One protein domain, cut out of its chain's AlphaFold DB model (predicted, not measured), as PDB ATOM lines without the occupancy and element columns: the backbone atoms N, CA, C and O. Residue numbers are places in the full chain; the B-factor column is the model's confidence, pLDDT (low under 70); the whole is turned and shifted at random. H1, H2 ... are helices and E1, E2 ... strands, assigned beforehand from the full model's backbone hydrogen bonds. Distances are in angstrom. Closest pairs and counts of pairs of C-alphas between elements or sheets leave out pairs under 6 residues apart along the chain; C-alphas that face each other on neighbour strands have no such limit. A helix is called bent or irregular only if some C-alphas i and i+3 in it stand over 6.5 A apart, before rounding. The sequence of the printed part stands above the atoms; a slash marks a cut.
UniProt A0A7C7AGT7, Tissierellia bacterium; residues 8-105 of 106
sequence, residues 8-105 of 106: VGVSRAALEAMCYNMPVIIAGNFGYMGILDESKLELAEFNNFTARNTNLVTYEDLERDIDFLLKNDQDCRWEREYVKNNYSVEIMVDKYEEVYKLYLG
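AT A GLANCE: This is residues 8 to 105 of the 106 residues of a protein of Tissierellia bacterium (UniProt A0A7C7AGT7). A small body is built round a two-stranded hairpin, E1 and E2, with H3 packed along one face of it and H1 and H2 on the other; H4 packs on H1, and residues 88 to 94 and 96 to 105, most of them in H5, stick out as a long helical arm that makes the length. The printed part has 98 residues, with five named helices and two named strands in the order H1, E1, E2, H2, H3, H4, H5; the sheet is E1 - E2, antiparallel, and the class is mostly helix. The whole is only just loose, close to compact, with a radius of gyration of the C-alphas of 15.2 A, and it is elongated, spanning 53 by 27 by 20 A.

IN THESE COORDINATES: Residues 8 to 9 pair, parallel, with residues 25 to 26. H1 is residues 12 to 19, beginning at C-alpha 12 at (44.797, 43.757, -5.517). E1 is residues 24 to 28 and E2 residues 31 to 35. H2, residues 38 to 46, is irregular: C-alphas 39 and 42 are 7.5 A apart. H3, residues 59 to 71, is 18.3 A long from C-alpha 59 at (52.451, 53.993, -25.556). H4, residues 77 to 86, measures 15.3 A and is neither bent nor irregular, but only just: C-alphas 77 and 80 are 6.4 A apart. H5, residues 89 to 104, measures 22.2 A and ends at C-alpha 104 at (56.259, 30.516, 16.905).

HOW THE PARTS SIT: E1 and E2 form a hairpin, antiparallel at 169 degrees, with N 26 and O 34 2.9 A apart and N 33 and O 26 2.9 A apart, both within hydrogen-bond range. The closest C-alphas of H3 and E2 are those of Asp 65 and Ile 35, 6.5 A apart. The closest of H1 and E1 are those of Ala 14 and Val 24, 6.5 A. The closest of H2 and E2 are those of Lys 40 and Met 33, 7.8 A. H1 and H4 touch at Cys 19 and Arg 80, whose C-alphas, the closest, are 4.4 A apart; they run opposite ways at a steep tilt of 54 degrees. H2 and H4 are near each other, with 5 pairs of C-alphas within 10 A. H4 and H5 are close but not clearly touching, the closest C-alphas being Asn 85 and Ile 91 at 7.7 A; they run the same way at a shallow tilt of 25 degrees. H3 is apart from H1, H2, H4 and H5. Every O i to N i+4 pair is within hydrogen-bond range in H1, H3 and H5, against 3 of 5 in H2 and 5 of 6 in H4.

THE WHOLE: The C-alphas farthest apart, those of Lys 71 and Gly 105, are 54.7 A apart. Without the stretches that stand free, the body of 81 residues spans 37 by 29 by 20 A. The printed part has no cut. The link from H2 to H3, residues 47 to 58, is long; the other links are tight. Mean pLDDT of the printed part is 95.8, and no printed residue is under 70.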
ATOM      1  N   VAL A   8      42.772  48.361 -16.373       97.38
ATOM      2  CA  VAL A   8      44.210  48.600 -16.537       97.38
ATOM      3  C   VAL A   8      44.785  48.958 -15.176       97.38
ATOM      4  O   VAL A   8      44.396  49.964 -14.579       97.38
ATOM      5  N   GLY A   9      45.687  48.129 -14.661       96.88
ATOM      6  CA  GLY A   9      46.266  48.340 -13.341       96.88
ATOM      7  C   GLY A   9      47.000  47.117 -12.812       96.88
ATOM      8  O   GLY A   9      47.329  46.199 -13.554       96.88
ATOM      9  N   VAL A  10      47.275  47.110 -11.510       97.38
ATOM     10  CA  VAL A  10      48.122  46.099 -10.861       97.38
ATOM     11  C   VAL A  10      47.605  45.703  -9.478       97.38
ATOM     12  O   VAL A  10      46.765  46.383  -8.883       97.38
ATOM     13  N   SER A  11      48.201  44.646  -8.922       95.62
ATOM     14  CA  SER A  11      48.045  44.196  -7.538       95.62
ATOM     15  C   SER A  11      46.600  43.805  -7.211       95.62
ATOM     16  O   SER A  11      45.899  43.231  -8.041       95.62
ATOM     17  N   ARG A  12      46.135  44.108  -5.999       95.56
ATOM     18  CA  ARG A  12      44.797  43.757  -5.517       95.56
ATOM     19  C   ARG A  12      43.676  44.222  -6.448       95.56
ATOM     20  O   ARG A  12      42.723  43.481  -6.640       95.56
ATOM     21  N   ALA A  13      43.795  45.405  -7.046       96.31
ATOM     22  CA  ALA A  13      42.769  45.913  -7.950       96.31
ATOM     23  C   ALA A  13      42.623  45.042  -9.217       96.31
ATOM     24  O   ALA A  13      41.513  44.889  -9.720       96.31
ATOM     25  N   ALA A  14      43.710  44.407  -9.680       97.38
ATOM     26  CA  ALA A  14      43.649  43.420 -10.757       97.38
ATOM     27  C   ALA A  14      42.881  42.160 -10.323       97.38
ATOM     28  O   ALA A  14      41.991  41.720 -11.039       97.38
ATOM     29  N   LEU A  15      43.141  41.638  -9.117       97.38
ATOM     30  CA  LEU A  15      42.392  40.495  -8.566       97.38
ATOM     31  C   LEU A  15      40.900  40.818  -8.362       97.38
ATOM     32  O   LEU A  15      40.034  39.964  -8.543       97.38
ATOM     33  N   GLU A  16      40.578  42.060  -8.004       96.38
ATOM     34  CA  GLU A  16      39.194  42.522  -7.903       96.38
ATOM     35  C   GLU A  16      38.533  42.585  -9.285       96.38
ATOM     36  O   GLU A  16      37.416  42.101  -9.425       96.38
ATOM     37  N   ALA A  17      39.217  43.086 -10.320       96.56
ATOM     38  CA  ALA A  17      38.721  43.063 -11.700       96.56
ATOM     39  C   ALA A  17      38.481  41.633 -12.223       96.56
ATOM     40  O   ALA A  17      37.424  41.364 -12.798       96.56
ATOM     41  N   MET A  18      39.397  40.709 -11.919       96.75
ATOM     42  CA  MET A  18      39.265  39.276 -12.210       96.75
ATOM     43  C   MET A  18      37.985  38.674 -11.611       96.75
ATOM     44  O   MET A  18      37.292  37.887 -12.256       96.75
ATOM     45  N   CYS A  19      37.590  39.091 -10.401       96.00
ATOM     46  CA  CYS A  19      36.337  38.641  -9.778       96.00
ATOM     47  C   CYS A  19      35.075  39.037 -10.565       96.00
ATOM     48  O   CYS A  19      34.032  38.398 -10.389       96.00
ATOM     49  N   TYR A  20      35.149  40.077 -11.400       94.25
ATOM     50  CA  TYR A  20      34.058  40.532 -12.266       94.25
ATOM     51  C   TYR A  20      34.118  39.937 -13.680       94.25
ATOM     52  O   TYR A  20      33.281  40.296 -14.507       94.25
ATOM     53  N   ASN A  21      35.052  39.017 -13.960       93.56
ATOM     54  CA  ASN A  21      35.319  38.478 -15.301       93.56
ATOM     55  C   ASN A  21      35.579  39.594 -16.332       93.56
ATOM     56  O   ASN A  21      35.112  39.518 -17.468       93.56
ATOM     57  N   MET A  22      36.251  40.666 -15.910       94.56
ATOM     58  CA  MET A  22      36.586  41.794 -16.773       94.56
ATOM     59  C   MET A  22      38.025  41.634 -17.271       94.56
ATOM     60  O   MET A  22      38.901  41.465 -16.427       94.56
ATOM     61  N   PRO A  23      38.293  41.775 -18.583       96.81
ATOM     62  CA  PRO A  23      39.647  41.724 -19.121       96.81
ATOM     63  C   PRO A  23      40.613  42.641 -18.371       96.81
ATOM     64  O   PRO A  23      40.353  43.838 -18.196       96.81
ATOM     65  N   VAL A  24      41.740  42.074 -17.948       97.94
ATOM     66  CA  VAL A  24      42.768  42.756 -17.160       97.94
ATOM     67  C   VAL A  24      44.007  42.993 -18.013       97.94
ATOM     68  O   VAL A  24      44.599  42.050 -18.520       97.94
ATOM     69  N   ILE A  25      44.454  44.242 -18.118       98.19
ATOM     70  CA  ILE A  25      45.800  44.592 -18.577       98.19
ATOM     71  C   ILE A  25      46.647  44.892 -17.342       98.19
ATOM     72  O   ILE A  25      46.389  45.857 -16.614       98.19
ATOM     73  N   ILE A  26      47.682  44.083 -17.118       98.06
ATOM     74  CA  ILE A  26      48.633  44.301 -16.029       98.06
ATOM     75  C   ILE A  26      49.660  45.342 -16.483       98.06
ATOM     76  O   ILE A  26      50.628  45.037 -17.186       98.06
ATOM     77  N   ALA A  27      49.431  46.585 -16.066       96.75
ATOM     78  CA  ALA A  27      50.276  47.733 -16.374       96.75
ATOM     79  C   ALA A  27      50.433  48.616 -15.133       96.75
ATOM     80  O   ALA A  27      49.450  49.102 -14.570       96.75
ATOM     81  N   GLY A  28      51.672  48.830 -14.697       90.62
ATOM     82  CA  GLY A  28      51.990  49.677 -13.551       90.62
ATOM     83  C   GLY A  28      53.254  50.500 -13.774       90.62
ATOM     84  O   GLY A  28      53.982  50.310 -14.742       90.62
ATOM     85  N   ASN A  29      53.556  51.401 -12.834       89.12
ATOM     86  CA  ASN A  29      54.714  52.302 -12.944       89.12
ATOM     87  C   ASN A  29      56.067  51.586 -13.082       89.12
ATOM     88  O   ASN A  29      57.026  52.191 -13.547       89.12
ATOM     89  N   PHE A  30      56.156  50.331 -12.635       89.12
ATOM     90  CA  PHE A  30      57.402  49.565 -12.591       89.12
ATOM     91  C   PHE A  30      57.448  48.419 -13.603       89.12
ATOM     92  O   PHE A  30      58.408  47.659 -13.587       89.12
ATOM     93  N   GLY A  31      56.436  48.284 -14.461       94.81
ATOM     94  CA  GLY A  31      56.470  47.283 -15.516       94.81
ATOM     95  C   GLY A  31      55.119  46.967 -16.141       94.81
ATOM     96  O   GLY A  31      54.074  47.510 -15.769       94.81
ATOM     97  N   TYR A  32      55.175  46.068 -17.113       97.44
ATOM     98  CA  TYR A  32      54.101  45.735 -18.027       97.44
ATOM     99  C   TYR A  32      54.095  44.246 -18.365       97.44
ATOM    100  O   TYR A  32      55.125  43.672 -18.719       97.44
ATOM    101  N   MET A  33      52.917  43.628 -18.320       97.38
ATOM    102  CA  MET A  33      52.712  42.243 -18.771       97.38
ATOM    103  C   MET A  33      51.631  42.119 -19.857       97.38
ATOM    104  O   MET A  33      51.423  41.034 -20.412       97.38
ATOM    105  N   GLY A  34      50.961  43.226 -20.186       97.88
ATOM    106  CA  GLY A  34      49.867  43.263 -21.151       97.88
ATOM    107  C   GLY A  34      48.599  42.585 -20.652       97.88
ATOM    108  O   GLY A  34      48.381  42.459 -19.445       97.88
ATOM    109  N   ILE A  35      47.761  42.170 -21.601       98.00
ATOM    110  CA  ILE A  35      46.511  41.440 -21.337       98.00
ATOM    111  C   ILE A  35      46.822  40.165 -20.547       98.00
ATOM    112  O   ILE A  35      47.683  39.387 -20.959       98.00
ATOM    113  N   LEU A  36      46.152  39.954 -19.421       97.75
ATOM    114  CA  LEU A  36      46.277  38.750 -18.618       97.75
ATOM    115  C   LEU A  36      45.589  37.578 -19.324       97.75
ATOM    116  O   LEU A  36      44.453  37.675 -19.781       97.75
ATOM    117  N   ASP A  37      46.291  36.456 -19.378       96.38
ATOM    118  CA  ASP A  37      45.785  35.171 -19.833       96.38
ATOM    119  C   ASP A  37      46.451  34.061 -19.001       96.38
ATOM    120  O   ASP A  37      47.394  34.321 -18.241       96.38
ATOM    121  N   GLU A  38      45.971  32.824 -19.134       95.88
ATOM    122  CA  GLU A  38      46.486  31.686 -18.363       95.88
ATOM    123  C   GLU A  38      47.994  31.454 -18.568       95.88
ATOM    124  O   GLU A  38      48.678  31.022 -17.640       95.88
ATOM    125  N   SER A  39      48.552  31.803 -19.737       96.00
ATOM    126  CA  SER A  39      49.983  31.627 -20.030       96.00
ATOM    127  C   SER A  39      50.886  32.578 -19.241       96.00
ATOM    128  O   SER A  39      52.089  32.342 -19.127       96.00
ATOM    129  N   LYS A  40      50.316  33.646 -18.669       95.81
ATOM    130  CA  LYS A  40      51.041  34.666 -17.897       95.81
ATOM    131  C   LYS A  40      50.870  34.525 -16.387       95.81
ATOM    132  O   LYS A  40      51.507  35.287 -15.657       95.81
ATOM    133  N   LEU A  41      50.048  33.587 -15.910       96.25
ATOM    134  CA  LEU A  41      49.722  33.448 -14.487       96.25
ATOM    135  C   LEU A  41      50.950  33.201 -13.617       96.25
ATOM    136  O   LEU A  41      51.146  33.929 -12.651       96.25
ATOM    137  N   GLU A  42      51.819  32.266 -13.996       95.94
ATOM    138  CA  GLU A  42      53.037  31.966 -13.231       95.94
ATOM    139  C   GLU A  42      53.909  33.222 -13.047       95.94
ATOM    140  O   GLU A  42      54.350  33.553 -11.942       95.94
ATOM    141  N   LEU A  43      54.091  33.996 -14.122       95.62
ATOM    142  CA  LEU A  43      54.840  35.248 -14.060       95.62
ATOM    143  C   LEU A  43      54.102  36.323 -13.244       95.62
ATOM    144  O   LEU A  43      54.744  37.142 -12.579       95.62
ATOM    145  N   ALA A  44      52.769  36.346 -13.293       96.19
ATOM    146  CA  ALA A  44      51.949  37.315 -12.575       96.19
ATOM    147  C   ALA A  44      52.000  37.045 -11.071       96.19
ATOM    148  O   ALA A  44      52.254  37.972 -10.304       96.19
ATOM    149  N   GLU A  45      51.873  35.786 -10.659       95.50
ATOM    150  CA  GLU A  45      52.033  35.322  -9.279       95.50
ATOM    151  C   GLU A  45      53.416  35.673  -8.733       95.50
ATOM    152  O   GLU A  45      53.519  36.302  -7.677       95.50
ATOM    153  N   PHE A  46      54.478  35.365  -9.490       95.25
ATOM    154  CA  PHE A  46      55.853  35.710  -9.120       95.25
ATOM    155  C   PHE A  46      56.028  37.216  -8.879       95.25
ATOM    156  O   PHE A  46      56.736  37.646  -7.969       95.25
ATOM    157  N   ASN A  47      55.346  38.042  -9.676       94.31
ATOM    158  CA  ASN A  47      55.350  39.494  -9.533       94.31
ATOM    159  C   ASN A  47      54.287  40.029  -8.562       94.31
ATOM    160  O   ASN A  47      54.140  41.250  -8.453       94.31
ATOM    161  N   ASN A  48      53.520  39.174  -7.884       94.19
ATOM    162  CA  ASN A  48      52.360  39.557  -7.074       94.19
ATOM    163  C   ASN A  48      51.393  40.503  -7.826       94.19
ATOM    164  O   ASN A  48      50.921  41.510  -7.292       94.19
ATOM    165  N   PHE A  49      51.193  40.237  -9.120       96.69
ATOM    166  CA  PHE A  49      50.402  41.033 -10.062       96.69
ATOM    167  C   PHE A  49      50.857  42.498 -10.179       96.69
ATOM    168  O   PHE A  49      50.082  43.363 -10.577       96.69
ATOM    169  N   THR A  50      52.109  42.812  -9.823       95.94
ATOM    170  CA  THR A  50      52.654  44.186  -9.849       95.94
ATOM    171  C   THR A  50      53.547  44.506 -11.042       95.94
ATOM    172  O   THR A  50      53.944  45.660 -11.193       95.94
ATOM    173  N   ALA A  51      53.884  43.500 -11.856       95.56
ATOM    174  CA  ALA A  51      54.789  43.592 -13.004       95.56
ATOM    175  C   ALA A  51      56.197  44.163 -12.710       95.56
ATOM    176  O   ALA A  51      56.919  44.508 -13.637       95.56
ATOM    177  N   ARG A  52      56.632  44.249 -11.443       92.44
ATOM    178  CA  ARG A  52      57.896  44.914 -11.051       92.44
ATOM    179  C   ARG A  52      59.158  44.363 -11.717       92.44
ATOM    180  O   ARG A  52      60.108  45.112 -11.897       92.44
ATOM    181  N   ASN A  53      59.191  43.074 -12.043       91.31
ATOM    182  CA  ASN A  53      60.342  42.410 -12.656       91.31
ATOM    183  C   ASN A  53      60.140  42.215 -14.167       91.31
ATOM    184  O   ASN A  53      60.482  41.168 -14.712       91.31
ATOM    185  N   THR A  54      59.525  43.193 -14.835       94.38
ATOM    186  CA  THR A  54      59.219  43.144 -16.273       94.38
ATOM    187  C   THR A  54      59.629  44.445 -16.961       94.38
ATOM    188  O   THR A  54      60.086  45.388 -16.315       94.38
ATOM    189  N   ASN A  55      59.502  44.492 -18.286       94.38
ATOM    190  CA  ASN A  55      59.837  45.689 -19.051       94.38
ATOM    191  C   ASN A  55      58.825  46.812 -18.794       94.38
ATOM    192  O   ASN A  55      57.658  46.559 -18.498       94.38
ATOM    193  N   LEU A  56      59.272  48.061 -18.930       95.94
ATOM    194  CA  LEU A  56      58.389  49.221 -18.847       95.94
ATOM    195  C   LEU A  56      57.415  49.258 -20.028       95.94
ATOM    196  O   LEU A  56      57.764  48.872 -21.142       95.94
ATOM    197  N   VAL A  57      56.210  49.762 -19.763       95.31
ATOM    198  CA  VAL A  57      55.174  49.966 -20.780       95.31
ATOM    199  C   VAL A  57      55.568  51.089 -21.744       95.31
ATOM    200  O   VAL A  57      56.070  52.133 -21.316       95.31
ATOM    201  N   THR A  58      55.302  50.894 -23.034       95.94
ATOM    202  CA  THR A  58      55.320  51.961 -24.044       95.94
ATOM    203  C   THR A  58      53.898  52.402 -24.395       95.94
ATOM    204  O   THR A  58      52.926  51.716 -24.073       95.94
ATOM    205  N   TYR A  59      53.756  53.557 -25.052       96.38
ATOM    206  CA  TYR A  59      52.451  53.993 -25.556       96.38
ATOM    207  C   TYR A  59      51.878  52.954 -26.530       96.38
ATOM    208  O   TYR A  59      50.718  52.570 -26.411       96.38
ATOM    209  N   GLU A  60      52.720  52.448 -27.429       98.25
ATOM    210  CA  GLU A  60      52.371  51.494 -28.478       98.25
ATOM    211  C   GLU A  60      51.928  50.143 -27.905       98.25
ATOM    212  O   GLU A  60      51.022  49.505 -28.441       98.25
ATOM    213  N   ASP A  61      52.537  49.705 -26.800       97.50
ATOM    214  CA  ASP A  61      52.121  48.485 -26.107       97.50
ATOM    215  C   ASP A  61      50.704  48.597 -25.555       97.50
ATOM    216  O   ASP A  61      49.881  47.706 -25.771       97.50
ATOM    217  N   LEU A  62      50.426  49.698 -24.854       97.06
ATOM    218  CA  LEU A  62      49.131  49.909 -24.229       97.06
ATOM    219  C   LEU A  62      48.042  50.170 -25.275       97.06
ATOM    220  O   LEU A  62      46.942  49.639 -25.148       97.06
ATOM    221  N   GLU A  63      48.353  50.949 -26.316       98.19
ATOM    222  CA  GLU A  63      47.460  51.191 -27.452       98.19
ATOM    223  C   GLU A  63      47.063  49.869 -28.108       98.19
ATOM    224  O   GLU A  63      45.872  49.586 -28.213       98.19
ATOM    225  N   ARG A  64      48.038  49.025 -28.471       98.50
ATOM    226  CA  ARG A  64      47.801  47.718 -29.100       98.50
ATOM    227  C   ARG A  64      46.866  46.841 -28.269       98.50
ATOM    228  O   ARG A  64      45.933  46.256 -28.820       98.50
ATOM    229  N   ASP A  65      47.130  46.719 -26.973       98.25
ATOM    230  CA  ASP A  65      46.400  45.792 -26.108       98.25
ATOM    231  C   ASP A  65      44.980  46.305 -25.798       98.25
ATOM    232  O   ASP A  65      44.029  45.519 -25.789       98.25
ATOM    233  N   ILE A  66      44.796  47.622 -25.633       97.56
ATOM    234  CA  ILE A  66      43.460  48.232 -25.521       97.56
ATOM    235  C   ILE A  66      42.681  48.052 -26.828       97.56
ATOM    236  O   ILE A  66      41.535  47.603 -26.796       97.56
ATOM    237  N   ASP A  67      43.292  48.349 -27.978       98.19
ATOM    238  CA  ASP A  67      42.649  48.204 -29.288       98.19
ATOM    239  C   ASP A  67      42.218  46.763 -29.557       98.19
ATOM    240  O   ASP A  67      41.156  46.530 -30.143       98.19
ATOM    241  N   PHE A  68      43.031  45.793 -29.137       98.31
ATOM    242  CA  PHE A  68      42.696  44.381 -29.242       98.31
ATOM    243  C   PHE A  68      41.442  44.049 -28.428       98.31
ATOM    244  O   PHE A  68      40.503  43.485 -28.990       98.31
ATOM    245  N   LEU A  69      41.387  44.436 -27.151       97.50
ATOM    246  CA  LEU A  69      40.255  44.139 -26.263       97.50
ATOM    247  C   LEU A  69      38.973  44.904 -26.616       97.50
ATOM    248  O   LEU A  69      37.880  44.450 -26.302       97.50
ATOM    249  N   LEU A  70      39.075  46.058 -27.281       96.38
ATOM    250  CA  LEU A  70      37.903  46.778 -27.788       96.38
ATOM    251  C   LEU A  70      37.293  46.123 -29.037       96.38
ATOM    252  O   LEU A  70      36.125  46.361 -29.341       96.38
ATOM    253  N   LYS A  71      38.082  45.341 -29.785       97.19
ATOM    254  CA  LYS A  71      37.676  44.723 -31.060       97.19
ATOM    255  C   LYS A  71      37.386  43.229 -30.946       97.19
ATOM    256  O   LYS A  71      36.770  42.676 -31.855       97.19
ATOM    257  N   ASN A  72      37.847  42.582 -29.881       96.19
ATOM    258  CA  ASN A  72      37.758  41.141 -29.690       96.19
ATOM    259  C   ASN A  72      37.216  40.830 -28.296       96.19
ATOM    260  O   ASN A  72      37.568  41.497 -27.327       96.19
ATOM    261  N   ASP A  73      36.419  39.770 -28.200       89.81
ATOM    262  CA  ASP A  73      35.996  39.233 -26.912       89.81
ATOM    263  C   ASP A  73      37.124  38.387 -26.302       89.81
ATOM    264  O   ASP A  73      37.721  37.545 -26.979       89.81
ATOM    265  N   GLN A  74      37.386  38.583 -25.011       92.06
ATOM    266  CA  GLN A  74      38.313  37.777 -24.215       92.06
ATOM    267  C   GLN A  74      37.507  36.937 -23.216       92.06
ATOM    268  O   GLN A  74      36.663  37.466 -22.490       92.06
ATOM    269  N   ASP A  75      37.760  35.627 -23.156       93.56
ATOM    270  CA  ASP A  75      37.123  34.773 -22.150       93.56
ATOM    271  C   ASP A  75      37.835  34.903 -20.797       93.56
ATOM    272  O   ASP A  75      38.900  34.329 -20.577       93.56
ATOM    273  N   CYS A  76      37.215  35.644 -19.881       95.44
ATOM    274  CA  CYS A  76      37.715  35.886 -18.525       95.44
ATOM    275  C   CYS A  76      36.971  35.074 -17.452       95.44
ATOM    276  O   CYS A  76      37.152  35.311 -16.260       95.44
ATOM    277  N   ARG A  77      36.099  34.122 -17.822       93.31
ATOM    278  CA  ARG A  77      35.259  33.389 -16.844       93.31
ATOM    279  C   ARG A  77      36.062  32.523 -15.874       93.31
ATOM    280  O   ARG A  77      35.569  32.198 -14.794       93.31
ATOM    281  N   TRP A  78      37.275  32.137 -16.261       95.25
ATOM    282  CA  TRP A  78      38.193  31.360 -15.432       95.25
ATOM    283  C   TRP A  78      38.797  32.197 -14.294       95.25
ATOM    284  O   TRP A  78      39.100  31.658 -13.228       95.25
ATOM    285  N   GLU A  79      38.921  33.514 -14.481       96.12
ATOM    286  CA  GLU A  79      39.657  34.405 -13.580       96.12
ATOM    287  C   GLU A  79      39.044  34.437 -12.176       96.12
ATOM    288  O   GLU A  79      39.759  34.380 -11.175       96.12
ATOM    289  N   ARG A  80      37.709  34.442 -12.078       95.88
ATOM    290  CA  ARG A  80      37.009  34.420 -10.788       95.88
ATOM    291  C   ARG A  80      37.257  33.133 -10.005       95.88
ATOM    292  O   ARG A  80      37.476  33.194  -8.794       95.88
ATOM    293  N   GLU A  81      37.209  31.976 -10.665       96.94
ATOM    294  CA  GLU A  81      37.507  30.705  -9.993       96.94
ATOM    295  C   GLU A  81      38.990  30.619  -9.623       96.94
ATOM    296  O   GLU A  81      39.315  30.147  -8.536       96.94
ATOM    297  N   TYR A  82      39.889  31.164 -10.447       97.12
ATOM    298  CA  TYR A  82      41.300  31.279 -10.095       97.12
ATOM    299  C   TYR A  82      41.513  32.119  -8.822       97.12
ATOM    300  O   TYR A  82      42.195  31.661  -7.903       97.12
ATOM    301  N   VAL A  83      40.898  33.304  -8.710       97.44
ATOM    302  CA  VAL A  83      41.009  34.148  -7.503       97.44
ATOM    303  C   VAL A  83      40.447  33.422  -6.284       97.44
ATOM    304  O   VAL A  83      41.087  33.385  -5.237       97.44
ATOM    305  N   LYS A  84      39.283  32.787  -6.418       96.69
ATOM    306  CA  LYS A  84      38.668  32.008  -5.340       96.69
ATOM    307  C   LYS A  84      39.546  30.841  -4.876       96.69
ATOM    308  O   LYS A  84      39.590  30.570  -3.685       96.69
ATOM    309  N   ASN A  85      40.253  30.175  -5.785       96.75
ATOM    310  CA  ASN A  85      41.058  28.994  -5.463       96.75
ATOM    311  C   ASN A  85      42.488  29.311  -5.005       96.75
ATOM    312  O   ASN A  85      43.167  28.402  -4.541       96.75
ATOM    313  N   ASN A  86      42.956  30.559  -5.128       96.00
ATOM    314  CA  ASN A  86      44.350  30.916  -4.817       96.00
ATOM    315  C   ASN A  86      44.508  32.139  -3.901       96.00
ATOM    316  O   ASN A  86      45.529  32.262  -3.218       96.00
ATOM    317  N   TYR A  87      43.510  33.027  -3.887       96.19
ATOM    318  CA  TYR A  87      43.543  34.360  -3.277       96.19
ATOM    319  C   TYR A  87      42.281  34.698  -2.464       96.19
ATOM    320  O   TYR A  87      42.071  35.866  -2.127       96.19
ATOM    321  N   SER A  88      41.431  33.716  -2.130       95.50
ATOM    322  CA  SER A  88      40.300  33.961  -1.225       95.50
ATOM    323  C   SER A  88      40.785  34.367   0.164       95.50
ATOM    324  O   SER A  88      41.931  34.119   0.540       95.50
ATOM    325  N   VAL A  89      39.900  34.986   0.948       95.12
ATOM    326  CA  VAL A  89      40.233  35.403   2.315       95.12
ATOM    327  C   VAL A  89      40.650  34.201   3.155       95.12
ATOM    328  O   VAL A  89      41.641  34.296   3.866       95.12
ATOM    329  N   GLU A  90      39.948  33.079   3.031       96.75
ATOM    330  CA  GLU A  90      40.257  31.832   3.733       96.75
ATOM    331  C   GLU A  90      41.671  31.350   3.388       96.75
ATOM    332  O   GLU A  90      42.490  31.171   4.282       96.75
ATOM    333  N   ILE A  91      42.005  31.269   2.096       96.25
ATOM    334  CA  ILE A  91      43.338  30.843   1.645       96.25
ATOM    335  C   ILE A  91      44.423  31.805   2.128       96.25
ATOM    336  O   ILE A  91      45.512  31.380   2.510       96.25
ATOM    337  N   MET A  92      44.163  33.113   2.084       95.69
ATOM    338  CA  MET A  92      45.122  34.097   2.578       95.69
ATOM    339  C   MET A  92      45.328  33.939   4.083       95.69
ATOM    340  O   MET A  92      46.476  33.917   4.516       95.69
ATOM    341  N   VAL A  93      44.257  33.790   4.867       97.62
ATOM    342  CA  VAL A  93      44.341  33.560   6.317       97.62
ATOM    343  C   VAL A  93      45.173  32.318   6.614       97.62
ATOM    344  O   VAL A  93      46.136  32.433   7.367       97.62
ATOM    345  N   ASP A  94      44.887  31.192   5.960       96.81
ATOM    346  CA  ASP A  94      45.630  29.942   6.155       96.81
ATOM    347  C   ASP A  94      47.129  30.129   5.863       96.81
ATOM    348  O   ASP A  94      47.974  29.797   6.696       96.81
ATOM    349  N   LYS A  95      47.479  30.772   4.736       94.69
ATOM    350  CA  LYS A  95      48.881  31.075   4.386       94.69
ATOM    351  C   LYS A  95      49.567  31.980   5.414       94.69
ATOM    352  O   LYS A  95      50.747  31.798   5.708       94.69
ATOM    353  N   TYR A  96      48.865  32.978   5.953       95.38
ATOM    354  CA  TYR A  96      49.425  33.842   6.998       95.38
ATOM    355  C   TYR A  96      49.596  33.092   8.326       95.38
ATOM    356  O   TYR A  96      50.612  33.280   8.998       95.38
ATOM    357  N   GLU A  97      48.653  32.223   8.695       96.75
ATOM    358  CA  GLU A  97      48.779  31.372   9.879       96.75
ATOM    359  C   GLU A  97      49.970  30.419   9.788       96.75
ATOM    360  O   GLU A  97      50.682  30.254  10.778       96.75
ATOM    361  N   GLU A  98      50.214  29.808   8.626       96.38
ATOM    362  CA  GLU A  98      51.381  28.945   8.394       96.38
ATOM    363  C   GLU A  98      52.691  29.683   8.687       96.38
ATOM    364  O   GLU A  98      53.567  29.161   9.380       96.38
ATOM    365  N   VAL A  99      52.805  30.931   8.221       96.56
ATOM    366  CA  VAL A  99      53.969  31.776   8.514       96.56
ATOM    367  C   VAL A  99      54.078  32.044  10.014       96.56
ATOM    368  O   VAL A  99      55.170  31.942  10.571       96.56
ATOM    369  N   TYR A 100      52.978  32.361  10.700       96.25
ATOM    370  CA  TYR A 100      53.019  32.596  12.146       96.25
ATOM    371  C   TYR A 100      53.419  31.350  12.940       96.25
ATOM    372  O   TYR A 100      54.280  31.460  13.812       96.25
ATOM    373  N   LYS A 101      52.872  30.175  12.614       96.06
ATOM    374  CA  LYS A 101      53.224  28.896  13.260       96.06
ATOM    375  C   LYS A 101      54.713  28.581  13.094       96.06
ATOM    376  O   LYS A 101      55.389  28.305  14.084       96.06
ATOM    377  N   LEU A 102      55.261  28.786  11.889       95.56
ATOM    378  CA  LEU A 102      56.697  28.640  11.612       95.56
ATOM    379  C   LEU A 102      57.564  29.508  12.543       95.56
ATOM    380  O   LEU A 102      58.582  29.045  13.054       95.56
ATOM    381  N   TYR A 103      57.177  30.768  12.761       93.50
ATOM    382  CA  TYR A 103      57.922  31.684  13.633       93.50
ATOM    383  C   TYR A 103      57.729  31.402  15.126       93.50
ATOM    384  O   TYR A 103      58.630  31.690  15.915       93.50
ATOM    385  N   LEU A 104      56.574  30.866  15.519       94.69
ATOM    386  CA  LEU A 104      56.259  30.516  16.905       94.69
ATOM    387  C   LEU A 104      56.795  29.133  17.313       94.69
ATOM    388  O   LEU A 104      56.869  28.850  18.507       94.69
ATOM    389  N   GLY A 105      57.238  28.318  16.351       83.81
ATOM    390  CA  GLY A 105      57.777  26.979  16.597       83.81
ATOM    391  C   GLY A 105      56.702  25.926  16.874       83.81
ATOM    392  O   GLY A 105      56.990  24.953  17.573       83.81
TER     393      GLY A 105